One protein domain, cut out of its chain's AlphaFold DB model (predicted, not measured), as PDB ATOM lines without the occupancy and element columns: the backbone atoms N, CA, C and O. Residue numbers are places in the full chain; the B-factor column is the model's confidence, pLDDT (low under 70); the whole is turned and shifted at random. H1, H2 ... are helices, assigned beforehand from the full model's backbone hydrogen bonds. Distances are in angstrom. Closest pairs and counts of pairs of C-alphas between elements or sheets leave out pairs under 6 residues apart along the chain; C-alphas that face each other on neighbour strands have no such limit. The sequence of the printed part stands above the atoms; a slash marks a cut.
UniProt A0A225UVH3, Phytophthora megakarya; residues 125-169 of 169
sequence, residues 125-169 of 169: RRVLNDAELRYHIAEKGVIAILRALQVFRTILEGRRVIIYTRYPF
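This is residues 125 to 169 of the 169 residues of a protein of Phytophthora megakarya (UniProt A0A225UVH3). One long helix, H2, runs slantwise through the middle of a flat, S-shaped course of chain, with a one-turn helix near each of its ends, H1 before it and H3 after it. The first residues, 125 to 129, run toward H1 on one side of H2, and past H3 the tail of residues 157 to 169 folds back on the other side of H2. The printed part has 45 residues with three named helices, in the order H1, H2, H3, and no named strand; its class is all helix, with 23 of the 45 residues in the named helices. The whole is loose, with a radius of gyration of the C-alphas of 11.9 A, and its C-alphas span 34 by 22 by 11 A.

H2, the longest helix, holds residues 137 to 151, Ile 137 to Val 151. It measures 21.0 A from C-alpha 137 at (36.802, -29.737, 26.996) to C-alpha 151 at (54.879, -31.435, 16.444). H1, residues 130 to 133, begins at C-alpha 130 at (33.544, -31.796, 13.272) and measures 5.1 A from first to last C-alpha. H3, residues 153 to 156, also measures 5.1 A and ends at C-alpha 156 at (61.582, -33.187, 22.957).

H2 touches no helix. H1 is close to H2 but not clearly touching, with the C-alphas of Glu 132 and Lys 140 the closest, at 7.1 A. H3 is also close to H2 but not clearly touching; the C-alphas of Leu 149 and Leu 156 are the closest, at 7.5 A. H1 and H3 are apart. The centre of H2 is 13.5 A from that of H1 and 15.4 A from that of H3. In the backbone of H2, every O i to N i+4 pair is within hydrogen-bond range. H1 and H3, with 4 residues each, are too short for such a pair; the one O i to N i+3 pair of H3 is within range, and that of H1 is not.

The two C-alphas farthest apart are those of Asp 130 and Gly 158, at 34.5 A, while the first and last printed C-alphas, those of Arg 125 and Phe 169, are 20.6 A apart. The printed part has no cut, and it ends at residue 169, the chain's last residue. The link from H1 to H2, of 3 residues, and the link from H2 to H3, of 1 residue, are both tight. Residues 157 to 169 hold no named element, and their C-alphas lie 9 to 19 A from the mean of all C-alphas. The mean pLDDT of the printed part is 86.5, and confidence is low, under 70, at residues 168 to 169.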
ATOM      1  N   ARG A 125      49.054 -24.714  16.777       83.50
ATOM      2  CA  ARG A 125      47.594 -24.704  16.781       83.50
ATOM      3  C   ARG A 125      47.110 -25.515  15.584       83.50
ATOM      4  O   ARG A 125      47.830 -25.651  14.595       83.50
ATOM      5  N   ARG A 126      45.894 -26.043  15.679       84.38
ATOM      6  CA  ARG A 126      45.146 -26.578  14.543       84.38
ATOM      7  C   ARG A 126      43.665 -26.260  14.696       84.38
ATOM      8  O   ARG A 126      43.199 -26.059  15.818       84.38
ATOM      9  N   VAL A 127      42.960 -26.240  13.575       85.31
ATOM     10  CA  VAL A 127      41.498 -26.284  13.551       85.31
ATOM     11  C   VAL A 127      41.072 -27.715  13.888       85.31
ATOM     12  O   VAL A 127      41.701 -28.666  13.418       85.31
ATOM     13  N   LEU A 128      40.080 -27.861  14.770       89.06
ATOM     14  CA  LEU A 128      39.483 -29.156  15.103       89.06
ATOM     15  C   LEU A 128      38.477 -29.539  14.017       89.06
ATOM     16  O   LEU A 128      37.789 -28.666  13.492       89.06
ATOM     17  N   ASN A 129      38.386 -30.826  13.691       91.06
ATOM     18  CA  ASN A 129      37.346 -31.321  12.781       91.06
ATOM     19  C   ASN A 129      35.984 -31.462  13.495       91.06
ATOM     20  O   ASN A 129      35.906 -31.377  14.721       91.06
ATOM     21  N   ASP A 130      34.916 -31.728  12.739       92.62
ATOM     22  CA  ASP A 130      33.544 -31.796  13.272       92.62
ATOM     23  C   ASP A 130      33.360 -32.815  14.401       92.62
ATOM     24  O   ASP A 130      32.588 -32.579  15.332       92.62
ATOM     25  N   ALA A 131      34.059 -33.950  14.341       91.88
ATOM     26  CA  ALA A 131      34.011 -34.949  15.405       91.88
ATOM     27  C   ALA A 131      34.699 -34.434  16.675       91.88
ATOM     28  O   ALA A 131      34.119 -34.477  17.757       91.88
ATOM     29  N   GLU A 132      35.894 -33.866  16.530       90.50
ATOM     30  CA  GLU A 132      36.684 -33.305  17.627       90.50
ATOM     31  C   GLU A 132      36.016 -32.088  18.279       90.50
ATOM     32  O   GLU A 132      36.192 -31.833  19.473       90.50
ATOM     33  N   LEU A 133      35.220 -31.333  17.519       90.88
ATOM     34  CA  LEU A 133      34.426 -30.221  18.035       90.88
ATOM     35  C   LEU A 133      33.349 -30.675  19.025       90.88
ATOM     36  O   LEU A 133      33.030 -29.914  19.940       90.88
ATOM     37  N   ARG A 134      32.831 -31.901  18.894       93.19
ATOM     38  CA  ARG A 134      31.816 -32.463  19.801       93.19
ATOM     39  C   ARG A 134      32.397 -33.036  21.093       93.19
ATOM     40  O   ARG A 134      31.638 -33.310  22.016       93.19
ATOM     41  N   TYR A 135      33.716 -33.187  21.181       92.62
ATOM     42  CA  TYR A 135      34.365 -33.691  22.388       92.62
ATOM     43  C   TYR A 135      34.261 -32.720  23.565       92.62
ATOM     44  O   TYR A 135      34.195 -31.489  23.406       92.62
ATOM     45  N   HIS A 136      34.310 -33.292  24.764       91.50
ATOM     46  CA  HIS A 136      34.373 -32.553  26.010       91.50
ATOM     47  C   HIS A 136      35.669 -31.727  26.094       91.50
ATOM     48  O   HIS A 136      36.683 -32.021  25.453       91.50
ATOM     49  N   ILE A 137      35.665 -30.666  26.904       88.44
ATOM     50  CA  ILE A 137      36.802 -29.737  26.996       88.44
ATOM     51  C   ILE A 137      38.100 -30.415  27.462       88.44
ATOM     52  O   ILE A 137      39.178 -30.072  26.978       88.44
ATOM     53  N   ALA A 138      37.993 -31.423  28.332       88.56
ATOM     54  CA  ALA A 138      39.132 -32.222  28.775       88.56
ATOM     55  C   ALA A 138      39.751 -33.020  27.613       88.56
ATOM     56  O   ALA A 138      40.958 -32.961  27.393       88.56
ATOM     57  N   GLU A 139      38.928 -33.686  26.802       89.62
ATOM     58  CA  GLU A 139      39.374 -34.461  25.637       89.62
ATOM     59  C   GLU A 139      40.043 -33.565  24.586       89.62
ATOM     60  O   GLU A 139      41.099 -33.897  24.043       89.62
ATOM     61  N   LYS A 140      39.492 -32.365  24.359       90.88
ATOM     62  CA  LYS A 140      40.131 -31.337  23.522       90.88
ATOM     63  C   LYS A 140      41.502 -30.929  24.069       90.88
ATOM     64  O   LYS A 140      42.432 -30.715  23.288       90.88
ATOM     65  N   GLY A 141      41.646 -30.858  25.392       89.25
ATOM     66  CA  GLY A 141      42.925 -30.636  26.068       89.25
ATOM     67  C   GLY A 141      43.942 -31.745  25.784       89.25
ATOM     68  O   GLY A 141      45.071 -31.451  25.389       89.25
ATOM     69  N   VAL A 142      43.535 -33.013  25.890       90.62
ATOM     70  CA  VAL A 142      44.388 -34.173  25.567       90.62
ATOM     71  C   VAL A 142      44.838 -34.136  24.106       90.62
ATOM     72  O   VAL A 142      46.021 -34.298  23.814       90.62
ATOM     73  N   ILE A 143      43.925 -33.842  23.179       91.50
ATOM     74  CA  ILE A 143      44.237 -33.704  21.751       91.50
ATOM     75  C   ILE A 143      45.278 -32.610  21.502       91.50
ATOM     76  O   ILE A 143      46.211 -32.802  20.716       91.50
ATOM     77  N   ALA A 144      45.140 -31.463  22.170       89.38
ATOM     78  CA  ALA A 144      46.106 -30.377  22.066       89.38
ATOM     79  C   ALA A 144      47.497 -30.811  22.562       89.38
ATOM     80  O   ALA A 144      48.499 -30.510  21.907       89.38
ATOM     81  N   ILE A 145      47.561 -31.570  23.660       90.06
ATOM     82  CA  ILE A 145      48.811 -32.110  24.212       90.06
ATOM     83  C   ILE A 145      49.445 -33.123  23.257       90.06
ATOM     84  O   ILE A 145      50.613 -32.966  22.898       90.06
ATOM     85  N   LEU A 146      48.689 -34.121  22.791       91.12
ATOM     86  CA  LEU A 146      49.177 -35.131  21.844       91.12
ATOM     87  C   LEU A 146      49.746 -34.476  20.583       91.12
ATOM     88  O   LEU A 146      50.827 -34.837  20.112       91.12
ATOM     89  N   ARG A 147      49.065 -33.445  20.073       89.12
ATOM     90  CA  ARG A 147      49.543 -32.671  18.931       89.12
ATOM     91  C   ARG A 147      50.840 -31.932  19.243       89.12
ATOM     92  O   ARG A 147      51.748 -31.967  18.416       89.12
ATOM     93  N   ALA A 148      50.934 -31.263  20.391       88.31
ATOM     94  CA  ALA A 148      52.151 -30.568  20.799       88.31
ATOM     95  C   ALA A 148      53.340 -31.535  20.875       88.31
ATOM     96  O   ALA A 148      54.387 -31.257  20.293       88.31
ATOM     97  N   LEU A 149      53.157 -32.707  21.485       89.75
ATOM     98  CA  LEU A 149      54.189 -33.743  21.560       89.75
ATOM     99  C   LEU A 149      54.611 -34.235  20.171       89.75
ATOM    100  O   LEU A 149      55.803 -34.354  19.899       89.75
ATOM    101  N   GLN A 150      53.658 -34.456  19.264       89.94
ATOM    102  CA  GLN A 150      53.959 -34.897  17.903       89.94
ATOM    103  C   GLN A 150      54.700 -33.824  17.090       89.94
ATOM    104  O   GLN A 150      55.676 -34.126  16.407       89.94
ATOM    105  N   VAL A 151      54.265 -32.562  17.172       87.56
ATOM    106  CA  VAL A 151      54.879 -31.435  16.444       87.56
ATOM    107  C   VAL A 151      56.269 -31.112  16.984       87.56
ATOM    108  O   VAL A 151      57.155 -30.743  16.214       87.56
ATOM    109  N   PHE A 152      56.467 -31.242  18.293       86.38
ATOM    110  CA  PHE A 152      57.733 -30.941  18.955       86.38
ATOM    111  C   PHE A 152      58.599 -32.176  19.185       86.38
ATOM    112  O   PHE A 152      59.619 -32.058  19.854       86.38
ATOM    113  N   ARG A 153      58.260 -33.332  18.596       87.62
ATOM    114  CA  ARG A 153      59.006 -34.585  18.778       87.62
ATOM    115  C   ARG A 153      60.510 -34.389  18.598       87.62
ATOM    116  O   ARG A 153      61.266 -34.746  19.484       87.62
ATOM    117  N   THR A 154      60.933 -33.733  17.520       85.12
ATOM    118  CA  THR A 154      62.359 -33.490  17.224       85.12
ATOM    119  C   THR A 154      63.082 -32.626  18.263       85.12
ATOM    120  O   THR A 154      64.304 -32.662  18.347       85.12
ATOM    121  N   ILE A 155      62.344 -31.830  19.038       80.88
ATOM    122  CA  ILE A 155      62.877 -30.961  20.095       80.88
ATOM    123  C   ILE A 155      62.867 -31.690  21.447       80.88
ATOM    124  O   ILE A 155      63.754 -31.476  22.273       80.88
ATOM    125  N   LEU A 156      61.851 -32.526  21.679       83.62
ATOM    126  CA  LEU A 156      61.582 -33.187  22.957       83.62
ATOM    127  C   LEU A 156      62.239 -34.570  23.086       83.62
ATOM    128  O   LEU A 156      62.405 -35.051  24.204       83.62
ATOM    129  N   GLU A 157      62.600 -35.217  21.977       86.44
ATOM    130  CA  GLU A 157      63.175 -36.567  21.968       86.44
ATOM    131  C   GLU A 157      64.438 -36.635  22.846       86.44
ATOM    132  O   GLU A 157      65.344 -35.805  22.745       86.44
ATOM    133  N   GLY A 158      64.461 -37.600  23.774       85.00
ATOM    134  CA  GLY A 158      65.553 -37.784  24.735       85.00
ATOM    135  C   GLY A 158      65.576 -36.806  25.920       85.00
ATOM    136  O   GLY A 158      66.539 -36.823  26.685       85.00
ATOM    137  N   ARG A 159      64.553 -35.958  26.108       83.38
ATOM    138  CA  ARG A 159      64.479 -34.989  27.218       83.38
ATOM    139  C   ARG A 159      63.303 -35.282  28.150       83.38
ATOM    140  O   ARG A 159      62.238 -35.707  27.713       83.38
ATOM    141  N   ARG A 160      63.465 -34.987  29.445       84.25
ATOM    142  CA  ARG A 160      62.343 -34.969  30.396       84.25
ATOM    143  C   ARG A 160      61.425 -33.791  30.063       84.25
ATOM    144  O   ARG A 160      61.882 -32.651  30.029       84.25
ATOM    145  N   VAL A 161      60.142 -34.066  29.847       85.12
ATOM    146  CA  VAL A 161      59.124 -33.057  29.515       85.12
ATOM    147  C   VAL A 161      58.187 -32.874  30.706       85.12
ATOM    148  O   VAL A 161      57.695 -33.854  31.258       85.12
ATOM    149  N   ILE A 162      57.941 -31.624  31.099       84.06
ATOM    150  CA  ILE A 162      56.925 -31.255  32.094       84.06
ATOM    151  C   ILE A 162      55.815 -30.520  31.347       84.06
ATOM    152  O   ILE A 162      56.086 -29.547  30.642       84.06
ATOM    153  N   ILE A 163      54.583 -31.005  31.473       85.38
ATOM    154  CA  ILE A 163      53.416 -30.459  30.777       85.38
ATOM    155  C   ILE A 163      52.560 -29.713  31.794       85.38
ATOM    156  O   ILE A 163      52.124 -30.292  32.784       85.38
ATOM    157  N   TYR A 164      52.299 -28.436  31.522       83.88
ATOM    158  CA  TYR A 164      51.375 -27.617  32.300       83.88
ATOM    159  C   TYR A 164      50.052 -27.506  31.542       83.88
ATOM    160  O   TYR A 164      50.019 -27.089  30.385       83.88
ATOM    161  N   THR A 165      48.958 -27.892  32.193       85.31
ATOM    162  CA  THR A 165      47.594 -27.883  31.647       85.31
ATOM    163  C   THR A 165      46.652 -27.243  32.662       85.31
ATOM    164  O   THR A 165      46.895 -27.308  33.864       85.31
ATOM    165  N   ARG A 166      45.576 -26.606  32.183       81.94
ATOM    166  CA  ARG A 166      44.540 -26.032  33.061       81.94
ATOM    167  C   ARG A 166      43.656 -27.097  33.706       81.94
ATOM    168  O   ARG A 166      43.032 -26.818  34.720       81.94
ATOM    169  N   TYR A 167      43.582 -28.277  33.097       77.62
ATOM    170  CA  TYR A 167      42.768 -29.385  33.579       77.62
ATOM    171  C   TYR A 167      43.682 -30.480  34.123       77.62
ATOM    172  O   TYR A 167      44.578 -30.901  33.383       77.62
ATOM    173  N   PRO A 168      43.488 -30.925  35.377       64.50
ATOM    174  CA  PRO A 168      44.122 -32.138  35.863       64.50
ATOM    175  C   PRO A 168      43.521 -33.325  35.102       64.50
ATOM    176  O   PRO A 168      42.301 -33.416  34.959       64.50
ATOM    177  N   PHE A 169      44.392 -34.173  34.568       60.22
ATOM    178  CA  PHE A 169      44.034 -35.453  33.964       60.22
ATOM    179  C   PHE A 169      44.423 -36.571  34.920       60.22
ATOM    180  O   PHE A 169      45.477 -36.409  35.580       60.22
TER     181      PHE A 169